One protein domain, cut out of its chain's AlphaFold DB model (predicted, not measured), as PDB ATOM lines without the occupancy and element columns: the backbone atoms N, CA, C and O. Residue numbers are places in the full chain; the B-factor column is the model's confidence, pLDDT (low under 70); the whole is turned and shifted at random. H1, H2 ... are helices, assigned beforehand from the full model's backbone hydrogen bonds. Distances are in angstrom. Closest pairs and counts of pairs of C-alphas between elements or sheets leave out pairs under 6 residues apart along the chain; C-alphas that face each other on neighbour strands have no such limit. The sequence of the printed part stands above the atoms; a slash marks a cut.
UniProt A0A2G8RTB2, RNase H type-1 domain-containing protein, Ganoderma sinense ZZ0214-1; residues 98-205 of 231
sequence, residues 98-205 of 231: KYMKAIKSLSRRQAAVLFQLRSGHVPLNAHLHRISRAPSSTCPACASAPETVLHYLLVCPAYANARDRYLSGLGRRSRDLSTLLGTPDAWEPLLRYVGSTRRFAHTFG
ATOM      1  N   LYS A  98     131.906 113.481 131.352       87.12
ATOM      2  CA  LYS A  98     133.379 113.413 131.373       87.12
ATOM      3  C   LYS A  98     133.936 113.764 132.748       87.12
ATOM      4  O   LYS A  98     134.732 113.001 133.283       87.12
ATOM      5  N   TYR A  99     133.449 114.852 133.345       87.69
ATOM      6  CA  TYR A  99     133.855 115.249 134.692       87.69
ATOM      7  C   TYR A  99     133.559 114.158 135.726       87.69
ATOM      8  O   TYR A  99     134.450 113.767 136.471       87.69
ATOM      9  N   MET A 100     132.333 113.620 135.725       88.50
ATOM     10  CA  MET A 100     131.925 112.570 136.666       88.50
ATOM     11  C   MET A 100     132.779 111.306 136.536       88.50
ATOM     12  O   MET A 100     133.106 110.677 137.536       88.50
ATOM     13  N   LYS A 101     133.164 110.940 135.307       90.56
ATOM     14  CA  LYS A 101     134.086 109.825 135.061       90.56
ATOM     15  C   LYS A 101     135.485 110.127 135.593       90.56
ATOM     16  O   LYS A 101     136.079 109.265 136.228       90.56
ATOM     17  N   ALA A 102     135.984 111.338 135.363       89.69
ATOM     18  CA  ALA A 102     137.328 111.734 135.758       89.69
ATOM     19  C   ALA A 102     137.497 111.839 137.283       89.69
ATOM     20  O   ALA A 102     138.536 111.450 137.800       89.69
ATOM     21  N   ILE A 103     136.488 112.306 138.028       91.50
ATOM     22  CA  ILE A 103     136.583 112.401 139.499       91.50
ATOM     23  C   ILE A 103     136.387 111.061 140.216       91.50
ATOM     24  O   ILE A 103     136.527 111.007 141.432       91.50
ATOM     25  N   LYS A 104     136.040 109.982 139.500       91.19
ATOM     26  CA  LYS A 104     135.734 108.677 140.108       91.19
ATOM     27  C   LYS A 104     136.936 108.070 140.844       91.19
ATOM     28  O   LYS A 104     136.738 107.302 141.778       91.19
ATOM     29  N   SER A 105     138.156 108.406 140.426       89.69
ATOM     30  CA  SER A 105     139.400 107.992 141.085       89.69
ATOM     31  C   SER A 105     139.770 108.850 142.299       89.69
ATOM     32  O   SER A 105     140.651 108.467 143.062       89.69
ATOM     33  N   LEU A 106     139.123 110.004 142.491       91.94
ATOM     34  CA  LEU A 106     139.393 110.899 143.612       91.94
ATOM     35  C   LEU A 106     138.619 110.458 144.855       91.94
ATOM     36  O   LEU A 106     137.485 109.979 144.780       91.94
ATOM     37  N   SER A 107     139.194 110.708 146.031       93.62
ATOM     38  CA  SER A 107     138.441 110.569 147.275       93.62
ATOM     39  C   SER A 107     137.286 111.575 147.324       93.62
ATOM     40  O   SER A 107     137.324 112.644 146.705       93.62
ATOM     41  N   ARG A 108     136.263 111.283 148.137       92.38
ATOM     42  CA  ARG A 108     135.110 112.182 148.326       92.38
ATOM     43  C   ARG A 108     135.536 113.608 148.700       92.38
ATOM     44  O   ARG A 108     134.947 114.565 148.210       92.38
ATOM     45  N   ARG A 109     136.564 113.748 149.546       94.31
ATOM     46  CA  ARG A 109     137.086 115.051 149.997       94.31
ATOM     47  C   ARG A 109     137.756 115.815 148.855       94.31
ATOM     48  O   ARG A 109     137.460 116.988 148.655       94.31
ATOM     49  N   GLN A 110     138.588 115.136 148.069       94.69
ATOM     50  CA  GLN A 110     139.253 115.717 146.900       94.69
ATOM     51  C   GLN A 110     138.239 116.174 145.845       94.69
ATOM     52  O   GLN A 110     138.304 117.309 145.373       94.69
ATOM     53  N   ALA A 111     137.254 115.328 145.533       94.69
ATOM     54  CA  ALA A 111     136.177 115.669 144.609       94.69
ATOM     55  C   ALA A 111     135.341 116.864 145.102       94.69
ATOM     56  O   ALA A 111     134.968 117.724 144.304       94.69
ATOM     57  N   ALA A 112     135.079 116.950 146.413       94.94
ATOM     58  CA  ALA A 112     134.355 118.069 147.012       94.94
ATOM     59  C   ALA A 112     135.123 119.391 146.871       94.94
ATOM     60  O   ALA A 112     134.552 120.368 146.384       94.94
ATOM     61  N   VAL A 113     136.413 119.420 147.226       95.62
ATOM     62  CA  VAL A 113     137.264 120.613 147.065       95.62
ATOM     63  C   VAL A 113     137.308 121.060 145.613       95.62
ATOM     64  O   VAL A 113     137.077 122.232 145.322       95.62
ATOM     65  N   LEU A 114     137.560 120.128 144.694       94.69
ATOM     66  CA  LEU A 114     137.640 120.429 143.270       94.69
ATOM     67  C   LEU A 114     136.326 121.023 142.746       94.69
ATOM     68  O   LEU A 114     136.334 122.045 142.061       94.69
ATOM     69  N   PHE A 115     135.185 120.431 143.104       93.62
ATOM     70  CA  PHE A 115     133.878 120.951 142.708       93.62
ATOM     71  C   PHE A 115     133.598 122.344 143.290       93.62
ATOM     72  O   PHE A 115     133.054 123.215 142.606       93.62
ATOM     73  N   GLN A 116     133.976 122.581 144.545       95.31
ATOM     74  CA  GLN A 116     133.803 123.884 145.183       95.31
ATOM     75  C   GLN A 116     134.686 124.960 144.545       95.31
ATOM     76  O   GLN A 116     134.202 126.064 144.290       95.31
ATOM     77  N   LEU A 117     135.933 124.631 144.192       94.56
ATOM     78  CA  LEU A 117     136.810 125.518 143.420       94.56
ATOM     79  C   LEU A 117     136.207 125.836 142.043       94.56
ATOM     80  O   LEU A 117     136.164 127.000 141.655       94.56
ATOM     81  N   ARG A 118     135.661 124.832 141.342       92.25
ATOM     82  CA  ARG A 118     134.980 125.006 140.044       92.25
ATOM     83  C   ARG A 118     133.736 125.880 140.128       92.25
ATOM     84  O   ARG A 118     133.482 126.686 139.245       92.25
ATOM     85  N   SER A 119     132.939 125.716 141.174       91.12
ATOM     86  CA  SER A 119     131.693 126.470 141.330       91.12
ATOM     87  C   SER A 119     131.883 127.856 141.949       91.12
ATOM     88  O   SER A 119     130.949 128.656 141.938       91.12
ATOM     89  N   GLY A 120     133.064 128.143 142.506       92.00
ATOM     90  CA  GLY A 120     133.314 129.343 143.307       92.00
ATOM     91  C   GLY A 120     132.605 129.331 144.669       92.00
ATOM     92  O   GLY A 120     132.633 130.336 145.383       92.00
ATOM     93  N   HIS A 121     131.978 128.207 145.035       93.69
ATOM     94  CA  HIS A 121     131.328 127.972 146.322       93.69
ATOM     95  C   HIS A 121     132.268 127.229 147.273       93.69
ATOM     96  O   HIS A 121     131.965 126.144 147.754       93.69
ATOM     97  N   VAL A 122     133.441 127.817 147.493       96.38
ATOM     98  CA  VAL A 122     134.525 127.292 148.333       96.38
ATOM     99  C   VAL A 122     134.699 128.197 149.560       96.38
ATOM    100  O   VAL A 122     134.421 129.392 149.436       96.38
ATOM    101  N   PRO A 123     135.147 127.700 150.730       96.50
ATOM    102  CA  PRO A 123     135.350 128.500 151.951       96.50
ATOM    103  C   PRO A 123     136.551 129.472 151.876       96.50
ATOM    104  O   PRO A 123     137.401 129.513 152.765       96.50
ATOM    105  N   LEU A 124     136.619 130.264 150.808       97.62
ATOM    106  CA  LEU A 124     137.450 131.458 150.694       97.62
ATOM    107  C   LEU A 124     136.626 132.691 151.090       97.62
ATOM    108  O   LEU A 124     135.409 132.739 150.867       97.62
ATOM    109  N   ASN A 125     137.280 133.709 151.641       97.50
ATOM    110  CA  ASN A 125     136.623 134.867 152.242       97.50
ATOM    111  C   ASN A 125     135.747 135.652 151.260       97.50
ATOM    112  O   ASN A 125     134.685 136.120 151.659       97.50
ATOM    113  N   ALA A 126     136.077 135.716 149.963       97.62
ATOM    114  CA  ALA A 126     135.188 136.362 148.991       97.62
ATOM    115  C   ALA A 126     133.832 135.646 148.850       97.62
ATOM    116  O   ALA A 126     132.814 136.285 148.573       97.62
ATOM    117  N   HIS A 127     133.787 134.322 149.036       97.38
ATOM    118  CA  HIS A 127     132.520 133.602 149.102       97.38
ATOM    119  C   HIS A 127     131.853 133.739 150.460       97.38
ATOM    120  O   HIS A 127     130.663 134.050 150.489       97.38
ATOM    121  N   LEU A 128     132.600 133.519 151.542       97.56
ATOM    122  CA  LEU A 128     132.061 133.533 152.899       97.56
ATOM    123  C   LEU A 128     131.471 134.900 153.258       97.56
ATOM    124  O   LEU A 128     130.367 134.952 153.784       97.56
ATOM    125  N   HIS A 129     132.131 135.997 152.893       97.88
ATOM    126  CA  HIS A 129     131.617 137.352 153.101       97.88
ATOM    127  C   HIS A 129     130.312 137.599 152.338       97.88
ATOM    128  O   HIS A 129     129.348 138.111 152.890       97.88
ATOM    129  N   ARG A 130     130.235 137.153 151.078       97.19
ATOM    130  CA  ARG A 130     129.025 137.282 150.246       97.19
ATOM    131  C   ARG A 130     127.811 136.543 150.819       97.19
ATOM    132  O   ARG A 130     126.689 136.885 150.469       97.19
ATOM    133  N   ILE A 131     128.024 135.518 151.644       97.06
ATOM    134  CA  ILE A 131     126.955 134.790 152.352       97.06
ATOM    135  C   ILE A 131     126.892 135.142 153.845       97.06
ATOM    136  O   ILE A 131     126.303 134.390 154.621       97.06
ATOM    137  N   SER A 132     127.534 136.238 154.257       97.44
ATOM    138  CA  SER A 132     127.550 136.739 155.637       97.44
ATOM    139  C   SER A 132     128.109 135.744 156.668       97.44
ATOM    140  O   SER A 132     127.671 135.697 157.813       97.44
ATOM    141  N   ARG A 133     129.082 134.918 156.264       97.06
ATOM    142  CA  ARG A 133     129.803 133.951 157.118       97.06
ATOM    143  C   ARG A 133     131.246 134.355 157.428       97.06
ATOM    144  O   ARG A 133     131.931 133.630 158.139       97.06
ATOM    145  N   ALA A 134     131.711 135.480 156.892       96.31
ATOM    146  CA  ALA A 134     132.995 136.084 157.231       96.31
ATOM    147  C   ALA A 134     132.834 137.610 157.320       96.31
ATOM    148  O   ALA A 134     132.043 138.163 156.554       96.31
ATOM    149  N   PRO A 135     133.586 138.290 158.203       96.56
ATOM    150  CA  PRO A 135     133.470 139.735 158.408       96.56
ATOM    151  C   PRO A 135     134.036 140.562 157.248       96.56
ATOM    152  O   PRO A 135     133.678 141.720 157.088       96.56
ATOM    153  N   SER A 136     134.921 139.984 156.431       97.56
ATOM    154  CA  SER A 136     135.516 140.650 155.273       97.56
ATOM    155  C   SER A 136     135.784 139.657 154.145       97.56
ATOM    156  O   SER A 136     135.959 138.460 154.381       97.56
ATOM    157  N   SER A 137     135.825 140.163 152.911       97.62
ATOM    158  CA  SER A 137     136.227 139.396 151.728       97.62
ATOM    159  C   SER A 137     137.747 139.268 151.568       97.62
ATOM    160  O   SER A 137     138.195 138.462 150.751       97.62
ATOM    161  N   THR A 138     138.534 140.029 152.333       98.06
ATOM    162  CA  THR A 138     139.996 140.118 152.217       98.06
ATOM    163  C   THR A 138     140.685 138.781 152.492       98.06
ATOM    164  O   THR A 138     140.300 138.029 153.391       98.06
ATOM    165  N   CYS A 139     141.723 138.483 151.711       97.75
ATOM    166  CA  CYS A 139     142.561 137.307 151.894       97.75
ATOM    167  C   CYS A 139     143.346 137.391 153.209       97.75
ATOM    168  O   CYS A 139     144.108 138.339 153.395       97.75
ATOM    169  N   PRO A 140     143.228 136.388 154.097       95.94
ATOM    170  CA  PRO A 140     143.933 136.393 155.373       95.94
ATOM    171  C   PRO A 140     145.444 136.177 155.212       95.94
ATOM    172  O   PRO A 140     146.200 136.498 156.117       95.94
ATOM    173  N   ALA A 141     145.891 135.633 154.075       95.50
ATOM    174  CA  ALA A 141     147.297 135.314 153.846       95.50
ATOM    175  C   ALA A 141     148.121 136.513 153.348       95.50
ATOM    176  O   ALA A 141     149.284 136.640 153.709       95.50
ATOM    177  N   CYS A 142     147.542 137.381 152.507       96.25
ATOM    178  CA  CYS A 142     148.249 138.539 151.940       96.25
ATOM    179  C   CYS A 142     147.675 139.898 152.361       96.25
ATOM    180  O   CYS A 142     148.288 140.917 152.061       96.25
ATOM    181  N   ALA A 143     146.492 139.923 152.982       96.44
ATOM    182  CA  ALA A 143     145.775 141.119 153.427       96.44
ATOM    183  C   ALA A 143     145.478 142.191 152.352       96.44
ATOM    184  O   ALA A 143     144.947 143.245 152.689       96.44
ATOM    185  N   SER A 144     145.765 141.945 151.068       93.81
ATOM    186  CA  SER A 144     145.760 142.999 150.040       93.81
ATOM    187  C   SER A 144     144.583 142.965 149.066       93.81
ATOM    188  O   SER A 144     144.280 143.973 148.435       93.81
ATOM    189  N   ALA A 145     143.913 141.822 148.909       96.56
ATOM    190  CA  ALA A 145     142.866 141.649 147.903       96.56
ATOM    191  C   ALA A 145     141.751 140.705 148.380       96.56
ATOM    192  O   ALA A 145     141.982 139.889 149.280       96.56
ATOM    193  N   PRO A 146     140.556 140.752 147.762       97.69
ATOM    194  CA  PRO A 146     139.508 139.775 148.014       97.69
ATOM    195  C   PRO A 146     139.969 138.348 147.705       97.69
ATOM    196  O   PRO A 146     140.530 138.061 146.644       97.69
ATOM    197  N   GLU A 147     139.681 137.420 148.612       97.88
ATOM    198  CA  GLU A 147     140.075 136.021 148.503       97.88
ATOM    199  C   GLU A 147     139.176 135.253 147.527       97.88
ATOM    200  O   GLU A 147     138.285 134.493 147.908       97.88
ATOM    201  N   THR A 148     139.367 135.487 146.234       97.31
ATOM    202  CA  THR A 148     138.688 134.748 145.164       97.31
ATOM    203  C   THR A 148     139.449 133.469 144.808       97.31
ATOM    204  O   THR A 148     140.625 133.327 145.135       97.31
ATOM    205  N   VAL A 149     138.809 132.541 144.083       95.56
ATOM    206  CA  VAL A 149     139.492 131.342 143.553       95.56
ATOM    207  C   VAL A 149     140.665 131.734 142.651       95.56
ATOM    208  O   VAL A 149     141.744 131.163 142.771       95.56
ATOM    209  N   LEU A 150     140.479 132.743 141.793       94.88
ATOM    210  CA  LEU A 150     141.542 133.268 140.934       94.88
ATOM    211  C   LEU A 150     142.687 133.855 141.766       94.88
ATOM    212  O   LEU A 150     143.846 133.534 141.514       94.88
ATOM    213  N   HIS A 151     142.371 134.648 142.796       96.44
ATOM    214  CA  HIS A 151     143.397 135.185 143.683       96.44
ATOM    215  C   HIS A 151     144.171 134.063 144.377       96.44
ATOM    216  O   HIS A 151     145.395 134.015 144.299       96.44
ATOM    217  N   TYR A 152     143.457 133.124 144.994       96.19
ATOM    218  CA  TYR A 152     144.038 131.994 145.707       96.19
ATOM    219  C   TYR A 152     144.924 131.118 144.811       96.19
ATOM    220  O   TYR A 152     146.011 130.745 145.236       96.19
ATOM    221  N   LEU A 153     144.495 130.793 143.588       94.19
ATOM    222  CA  LEU A 153     145.224 129.869 142.714       94.19
ATOM    223  C   LEU A 153     146.332 130.530 141.891       94.19
ATOM    224  O   LEU A 153     147.314 129.857 141.595       94.19
ATOM    225  N   LEU A 154     146.186 131.802 141.502       92.88
ATOM    226  CA  LEU A 154     147.041 132.417 140.476       92.88
ATOM    227  C   LEU A 154     147.728 133.723 140.896       92.88
ATOM    228  O   LEU A 154     148.743 134.065 140.298       92.88
ATOM    229  N   VAL A 155     147.226 134.448 141.905       94.88
ATOM    230  CA  VAL A 155     147.684 135.830 142.178       94.88
ATOM    231  C   VAL A 155     148.329 135.995 143.552       94.88
ATOM    232  O   VAL A 155     149.278 136.757 143.690       94.88
ATOM    233  N   CYS A 156     147.840 135.298 144.578       96.50
ATOM    234  CA  CYS A 156     148.198 135.569 145.966       96.50
ATOM    235  C   CYS A 156     149.721 135.477 146.187       96.50
ATOM    236  O   CYS A 156     150.296 134.406 145.943       96.50
ATOM    237  N   PRO A 157     150.388 136.552 146.651       95.94
ATOM    238  CA  PRO A 157     151.838 136.548 146.849       95.94
ATOM    239  C   PRO A 157     152.255 135.614 147.990       95.94
ATOM    240  O   PRO A 157     153.259 134.920 147.872       95.94
ATOM    241  N   ALA A 158     151.430 135.490 149.035       95.88
ATOM    242  CA  ALA A 158     151.683 134.588 150.160       95.88
ATOM    243  C   ALA A 158     151.784 133.108 149.741       95.88
ATOM    244  O   ALA A 158     152.448 132.314 150.400       95.88
ATOM    245  N   TYR A 159     151.159 132.739 148.618       94.50
ATOM    246  CA  TYR A 159     151.213 131.384 148.071       94.50
ATOM    247  C   TYR A 159     152.149 131.241 146.863       94.50
ATOM    248  O   TYR A 159     152.112 130.201 146.210       94.50
ATOM    249  N   ALA A 160     153.000 132.231 146.557       92.69
ATOM    250  CA  ALA A 160     153.899 132.192 145.397       92.69
ATOM    251  C   ALA A 160     154.792 130.939 145.391       92.69
ATOM    252  O   ALA A 160     154.731 130.152 144.454       92.69
ATOM    253  N   ASN A 161     155.485 130.651 146.497       91.12
ATOM    254  CA  ASN A 161     156.374 129.484 146.599       91.12
ATOM    255  C   ASN A 161     155.645 128.134 146.461       91.12
ATOM    256  O   ASN A 161     156.217 127.146 145.998       91.12
ATOM    257  N   ALA A 162     154.398 128.042 146.934       90.56
ATOM    258  CA  ALA A 162     153.581 126.839 146.767       90.56
ATOM    259  C   ALA A 162     153.088 126.715 145.318       90.56
ATOM    260  O   ALA A 162     153.085 125.625 144.746       90.56
ATOM    261  N   ARG A 163     152.715 127.848 144.716       90.69
ATOM    262  CA  ARG A 163     152.249 127.943 143.337       90.69
ATOM    263  C   ARG A 163     153.362 127.605 142.352       90.69
ATOM    264  O   ARG A 163     153.113 126.798 141.471       90.69
ATOM    265  N   ASP A 164     154.579 128.106 142.529       87.50
ATOM    266  CA  ASP A 164     155.703 127.830 141.621       87.50
ATOM    267  C   ASP A 164     156.075 126.344 141.602       87.50
ATOM    268  O   ASP A 164     156.223 125.744 140.535       87.50
ATOM    269  N   ARG A 165     156.111 125.706 142.781       85.25
ATOM    270  CA  ARG A 165     156.310 124.253 142.899       85.25
ATOM    271  C   ARG A 165     155.247 123.460 142.135       85.25
ATOM    272  O   ARG A 165     155.578 122.469 141.493       85.25
ATOM    273  N   TYR A 166     153.993 123.909 142.168       78.44
ATOM    274  CA  TYR A 166     152.863 123.267 141.488       78.44
ATOM    275  C   TYR A 166     152.809 123.548 139.973       78.44
ATOM    276  O   TYR A 166     152.589 122.632 139.182       78.44
ATOM    277  N   LEU A 167     153.013 124.800 139.560       75.56
ATOM    278  CA  LEU A 167     152.854 125.261 138.180       75.56
ATOM    279  C   LEU A 167     154.028 124.882 137.271       75.56
ATOM    280  O   LEU A 167     153.839 124.817 136.053       75.56
ATOM    281  N   SER A 168     155.203 124.587 137.838       77.56
ATOM    282  CA  SER A 168     156.419 124.230 137.091       77.56
ATOM    283  C   SER A 168     156.207 123.104 136.065       77.56
ATOM    284  O   SER A 168     156.700 123.196 134.944       77.56
ATOM    285  N   GLY A 169     155.399 122.087 136.390       75.94
ATOM    286  CA  GLY A 169     155.109 120.955 135.498       75.94
ATOM    287  C   GLY A 169     154.007 121.195 134.454       75.94
ATOM    288  O   GLY A 169     153.804 120.364 133.570       75.94
ATOM    289  N   LEU A 170     153.267 122.308 134.533       77.19
ATOM    290  CA  LEU A 170     152.086 122.563 133.691       77.19
ATOM    291  C   LEU A 170     152.370 123.481 132.490       77.19
ATOM    292  O   LEU A 170     151.527 123.596 131.589       77.19
ATOM    293  N   GLY A 171     153.550 124.105 132.435       80.38
ATOM    294  CA  GLY A 171     153.962 124.979 131.335       80.38
ATOM    295  C   GLY A 171     153.000 126.154 131.144       80.38
ATOM    296  O   GLY A 171     152.571 126.778 132.111       80.38
ATOM    297  N   ARG A 172     152.601 126.457 129.901       73.69
ATOM    298  CA  ARG A 172     151.678 127.576 129.598       73.69
ATOM    299  C   ARG A 172     150.272 127.403 130.193       73.69
ATOM    300  O   ARG A 172     149.624 128.401 130.488       73.69
ATOM    301  N   ARG A 173     149.824 126.161 130.425       74.00
ATOM    302  CA  ARG A 173     148.503 125.845 131.016       74.00
ATOM    303  C   ARG A 173     148.392 126.286 132.475       74.00
ATOM    304  O   ARG A 173     147.307 126.502 132.989       74.00
ATOM    305  N   SER A 174     149.529 126.476 133.132       77.94
ATOM    306  CA  SER A 174     149.606 126.896 134.528       77.94
ATOM    307  C   SER A 174     148.946 128.255 134.820       77.94
ATOM    308  O   SER A 174     148.618 128.548 135.966       77.94
ATOM    309  N   ARG A 175     148.739 129.086 133.790       80.88
ATOM    310  CA  ARG A 175     148.218 130.455 133.916       80.88
ATOM    311  C   ARG A 175     146.725 130.589 133.631       80.88
ATOM    312  O   ARG A 175     146.186 131.676 133.808       80.88
ATOM    313  N   ASP A 176     146.062 129.520 133.193       86.69
ATOM    314  CA  ASP A 176     144.642 129.564 132.862       86.69
ATOM    315  C   ASP A 176     143.805 128.783 133.877       86.69
ATOM    316  O   ASP A 176     143.877 127.559 133.983       86.69
ATOM    317  N   LEU A 177     142.949 129.512 134.591       88.50
ATOM    318  CA  LEU A 177     142.049 128.954 135.591       88.50
ATOM    319  C   LEU A 177     141.133 127.861 135.016       88.50
ATOM    320  O   LEU A 177     140.842 126.885 135.712       88.50
ATOM    321  N   SER A 178     140.691 128.014 133.764       87.38
ATOM    322  CA  SER A 178     139.821 127.040 133.105       87.38
ATOM    323  C   SER A 178     140.530 125.702 132.945       87.38
ATOM    324  O   SER A 178     140.034 124.680 133.423       87.38
ATOM    325  N   THR A 179     141.746 125.701 132.391       86.94
ATOM    326  CA  THR A 179     142.540 124.470 132.274       86.94
ATOM    327  C   THR A 179     142.851 123.833 133.629       86.94
ATOM    328  O   THR A 179     142.666 122.623 133.766       86.94
ATOM    329  N   LEU A 180     143.248 124.609 134.648       88.81
ATOM    330  CA  LEU A 180     143.580 124.067 135.974       88.81
ATOM    331  C   LEU A 180     142.403 123.338 136.634       88.81
ATOM    332  O   LEU A 180     142.582 122.319 137.298       88.81
ATOM    333  N   LEU A 181     141.191 123.864 136.460       90.38
ATOM    334  CA  LEU A 181     139.990 123.324 137.089       90.38
ATOM    335  C   LEU A 181     139.237 122.323 136.197       90.38
ATOM    336  O   LEU A 181     138.492 121.482 136.705       90.38
ATOM    337  N   GLY A 182     139.407 122.407 134.877       87.00
ATOM    338  CA  GLY A 182     138.694 121.610 133.879       87.00
ATOM    339  C   GLY A 182     139.436 120.361 133.399       87.00
ATOM    340  O   GLY A 182     138.782 119.417 132.954       87.00
ATOM    341  N   THR A 183     140.769 120.314 133.500       87.12
ATOM    342  CA  THR A 183     141.570 119.199 132.959       87.12
ATOM    343  C   THR A 183     142.014 118.209 134.045       87.12
ATOM    344  O   THR A 183     142.639 118.629 135.019       87.12
ATOM    345  N   PRO A 184     141.742 116.895 133.894       87.44
ATOM    346  CA  PRO A 184     142.100 115.889 134.900       87.44
ATOM    347  C   PRO A 184     143.588 115.850 135.263       87.44
ATOM    348  O   PRO A 184     143.925 115.703 136.436       87.44
ATOM    349  N   ASP A 185     144.472 116.058 134.285       85.62
ATOM    350  CA  ASP A 185     145.929 116.050 134.483       85.62
ATOM    351  C   ASP A 185     146.406 117.140 135.459       85.62
ATOM    352  O   ASP A 185     147.446 116.998 136.100       85.62
ATOM    353  N   ALA A 186     145.649 118.235 135.591       87.69
ATOM    354  CA  ALA A 186     145.973 119.331 136.498       87.69
ATOM    355  C   ALA A 186     145.466 119.100 137.932       87.69
ATOM    356  O   ALA A 186     145.888 119.806 138.848       87.69
ATOM    357  N   TRP A 187     144.589 118.118 138.169       90.62
ATOM    358  CA  TRP A 187     143.922 117.961 139.465       90.62
ATOM    359  C   TRP A 187     144.818 117.378 140.546       90.62
ATOM    360  O   TRP A 187     144.770 117.847 141.680       90.62
ATOM    361  N   GLU A 188     145.642 116.379 140.233       90.25
ATOM    362  CA  GLU A 188     146.555 115.815 141.230       90.25
ATOM    363  C   GLU A 188     147.550 116.878 141.730       90.25
ATOM    364  O   GLU A 188     147.652 117.071 142.949       90.25
ATOM    365  N   PRO A 189     148.219 117.653 140.851       89.62
ATOM    366  CA  PRO A 189     149.100 118.712 141.318       89.62
ATOM    367  C   PRO A 189     148.319 119.848 142.017       89.62
ATOM    368  O   PRO A 189     148.805 120.381 143.015       89.62
ATOM    369  N   LEU A 190     147.079 120.155 141.599       91.75
ATOM    370  CA  LEU A 190     146.216 121.143 142.267       91.75
ATOM    371  C   LEU A 190     145.869 120.720 143.700       91.75
ATOM    372  O   LEU A 190     145.884 121.537 144.618       91.75
ATOM    373  N   LEU A 191     145.570 119.441 143.918       92.81
ATOM    374  CA  LEU A 191     145.265 118.909 145.243       92.81
ATOM    375  C   LEU A 191     146.496 118.940 146.159       92.81
ATOM    376  O   LEU A 191     146.360 119.267 147.337       92.81
ATOM    377  N   ARG A 192     147.705 118.696 145.626       91.88
ATOM    378  CA  ARG A 192     148.960 118.909 146.376       91.88
ATOM    379  C   ARG A 192     149.160 120.376 146.744       91.88
ATOM    380  O   ARG A 192     149.501 120.661 147.890       91.88
ATOM    381  N   TYR A 193     148.906 121.300 145.813       92.69
ATOM    382  CA  TYR A 193     148.933 122.736 146.099       92.69
ATOM    383  C   TYR A 193     147.996 123.065 147.265       92.69
ATOM    384  O   TYR A 193     148.438 123.624 148.266       92.69
ATOM    385  N   VAL A 194     146.739 122.623 147.193       94.25
ATOM    386  CA  VAL A 194     145.745 122.847 148.250       94.25
ATOM    387  C   VAL A 194     146.171 122.261 149.602       94.25
ATOM    388  O   VAL A 194     145.981 122.912 150.630       94.25
ATOM    389  N   GLY A 195     146.755 121.062 149.623       92.81
ATOM    390  CA  GLY A 195     147.298 120.476 150.852       92.81
ATOM    391  C   GLY A 195     148.451 121.305 151.428       92.81
ATOM    392  O   GLY A 195     148.467 121.598 152.623       92.81
ATOM    393  N   SER A 196     149.370 121.762 150.571       91.69
ATOM    394  CA  SER A 196     150.565 122.516 150.978       91.69
ATOM    395  C   SER A 196     150.268 123.909 151.533       91.69
ATOM    396  O   SER A 196     150.939 124.349 152.462       91.69
ATOM    397  N   THR A 197     149.250 124.600 151.009       93.38
ATOM    398  CA  THR A 197     148.843 125.916 151.526       93.38
ATOM    399  C   THR A 197     148.118 125.810 152.861       93.38
ATOM    400  O   THR A 197     147.951 126.821 153.542       93.38
ATOM    401  N   ARG A 198     147.622 124.609 153.207       93.06
ATOM    402  CA  ARG A 198     146.806 124.317 154.396       93.06
ATOM    403  C   ARG A 198     145.556 125.203 154.507       93.06
ATOM    404  O   ARG A 198     144.866 125.163 155.523       93.06
ATOM    405  N   ARG A 199     145.200 125.949 153.449       94.44
ATOM    406  CA  ARG A 199     144.135 126.965 153.478       94.44
ATOM    407  C   ARG A 199     142.772 126.367 153.804       94.44
ATOM    408  O   ARG A 199     141.956 127.025 154.445       94.44
ATOM    409  N   PHE A 200     142.531 125.124 153.395       95.19
ATOM    410  CA  PHE A 200     141.283 124.419 153.680       95.19
ATOM    411  C   PHE A 200     141.433 123.253 154.662       95.19
ATOM    412  O   PHE A 200     140.535 122.414 154.743       95.19
ATOM    413  N   ALA A 201     142.529 123.206 155.428       93.06
ATOM    414  CA  ALA A 201     142.790 122.118 156.371       93.06
ATOM    415  C   ALA A 201     141.663 121.960 157.408       93.06
ATOM    416  O   ALA A 201     141.276 120.841 157.723       93.06
ATOM    417  N   HIS A 202     141.075 123.066 157.871       91.31
ATOM    418  CA  HIS A 202     139.949 123.035 158.808       91.31
ATOM    419  C   HIS A 202     138.657 122.461 158.191       91.31
ATOM    420  O   HIS A 202     137.853 121.858 158.890       91.31
ATOM    421  N   THR A 203     138.424 122.645 156.886       92.31
ATOM    422  CA  THR A 203     137.162 122.235 156.242       92.31
ATOM    423  C   THR A 203     137.231 120.838 155.636       92.31
ATOM    424  O   THR A 203     136.264 120.084 155.721       92.31
ATOM    425  N   PHE A 204     138.351 120.484 155.003       91.88
ATOM    426  CA  PHE A 204     138.485 119.220 154.270       91.88
ATOM    427  C   PHE A 204     139.588 118.310 154.810       91.88
ATOM    428  O   PHE A 204     139.740 117.201 154.302       91.88
ATOM    429  N   GLY A 205     140.332 118.738 155.834       91.31
ATOM    430  CA  GLY A 205     141.529 118.037 156.283       91.31
ATOM    431  C   GLY A 205     142.659 118.133 155.259       91.31
ATOM    432  O   GLY A 205     142.722 119.074 154.462       91.31
TER     433      GLY A 205
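AT A GLANCE: This is residues 98 to 205 of the 231 residues of the protein "RNase H type-1 domain-containing protein" of Ganoderma sinense ZZ0214-1 (UniProt A0A2G8RTB2). What shape do these atoms make? Short helices cross one another in a cluster, with H8 in the middle between H5 on one side and H2 on the other, and H4 and H7 fill in around them. H1 lies at one end of the longest axis, and H3 with the loop of residues 131 to 148 makes the other end. What is it built of? The printed part has 108 residues with nine named helices, H1 to H9 in order, and no named strand: the class is all helix. How large is it? It is compact, with a radius of gyration of the C-alphas of 13.5 A, and rounded, spanning 37 by 27 by 22 A.

IN THESE COORDINATES: Where do the helices before the loop lie? H1, residues 98 to 105, starts with C-alpha 98 at (133.379, 113.413, 131.373). H2, residues 108 to 119, is 16.3 A long, and H3 is residues 125 to 130. Which follow? H4 is residues 149 to 155, H5 157 to 167 with a length of 14.3 A, H6 171 to 175 and H7 177 to 182. H8, residues 184 to 197, is the longest at 20.6 A, and H9, residues 201 to 204, ends with C-alpha 204 at (138.485, 119.220, 154.270).

HOW THE PARTS SIT: What does the hub, H7, touch? It touches H2 at a steep tilt of 44 degrees, opposite ways, C-alphas 118 and 181 being closest at 6.1 A; of H2, residues 114 to 118 alone take part. It only just touches H4, with 3 pairs of C-alphas within 8 A, Leu 150 and Leu 177 closest at 6.9 A; it touches H8 only at the corner, and H6 only at the corner and only just, with 3 pairs. How do the others stand? H5 and H8 touch, C-alphas 166 and 189 closest at 5.9 A, at 37 degrees, only just steep, opposite ways. H1 and H9 are each close to H2 but not clearly touching, at 6.1 A in both closest C-alpha pairs, and H3 touches no helix. Are the backbones well paired? Each O i to N i+4 pair is within hydrogen-bond range in H2, H4 and H7, but 2 of 4 in H1, 1 of 2 in H3, 4 of 7 in H5, 8 of 10 in H8 and 0 of 1 in H6, where 2 of 2 O i to N i+3 pairs are; H9 is too short for an i+4 pair.

THE WHOLE: How far does it reach? The two C-alphas farthest apart, those of Lys 101 and Ser 144, are 38.2 A apart. Which links are long, and is there a cut? The link H3 to H4, 18 residues, is long, the other links are tight, and the printed part has no cut. Is confidence low anywhere? The mean pLDDT of the printed part is 91.7, and no printed residue is under 70.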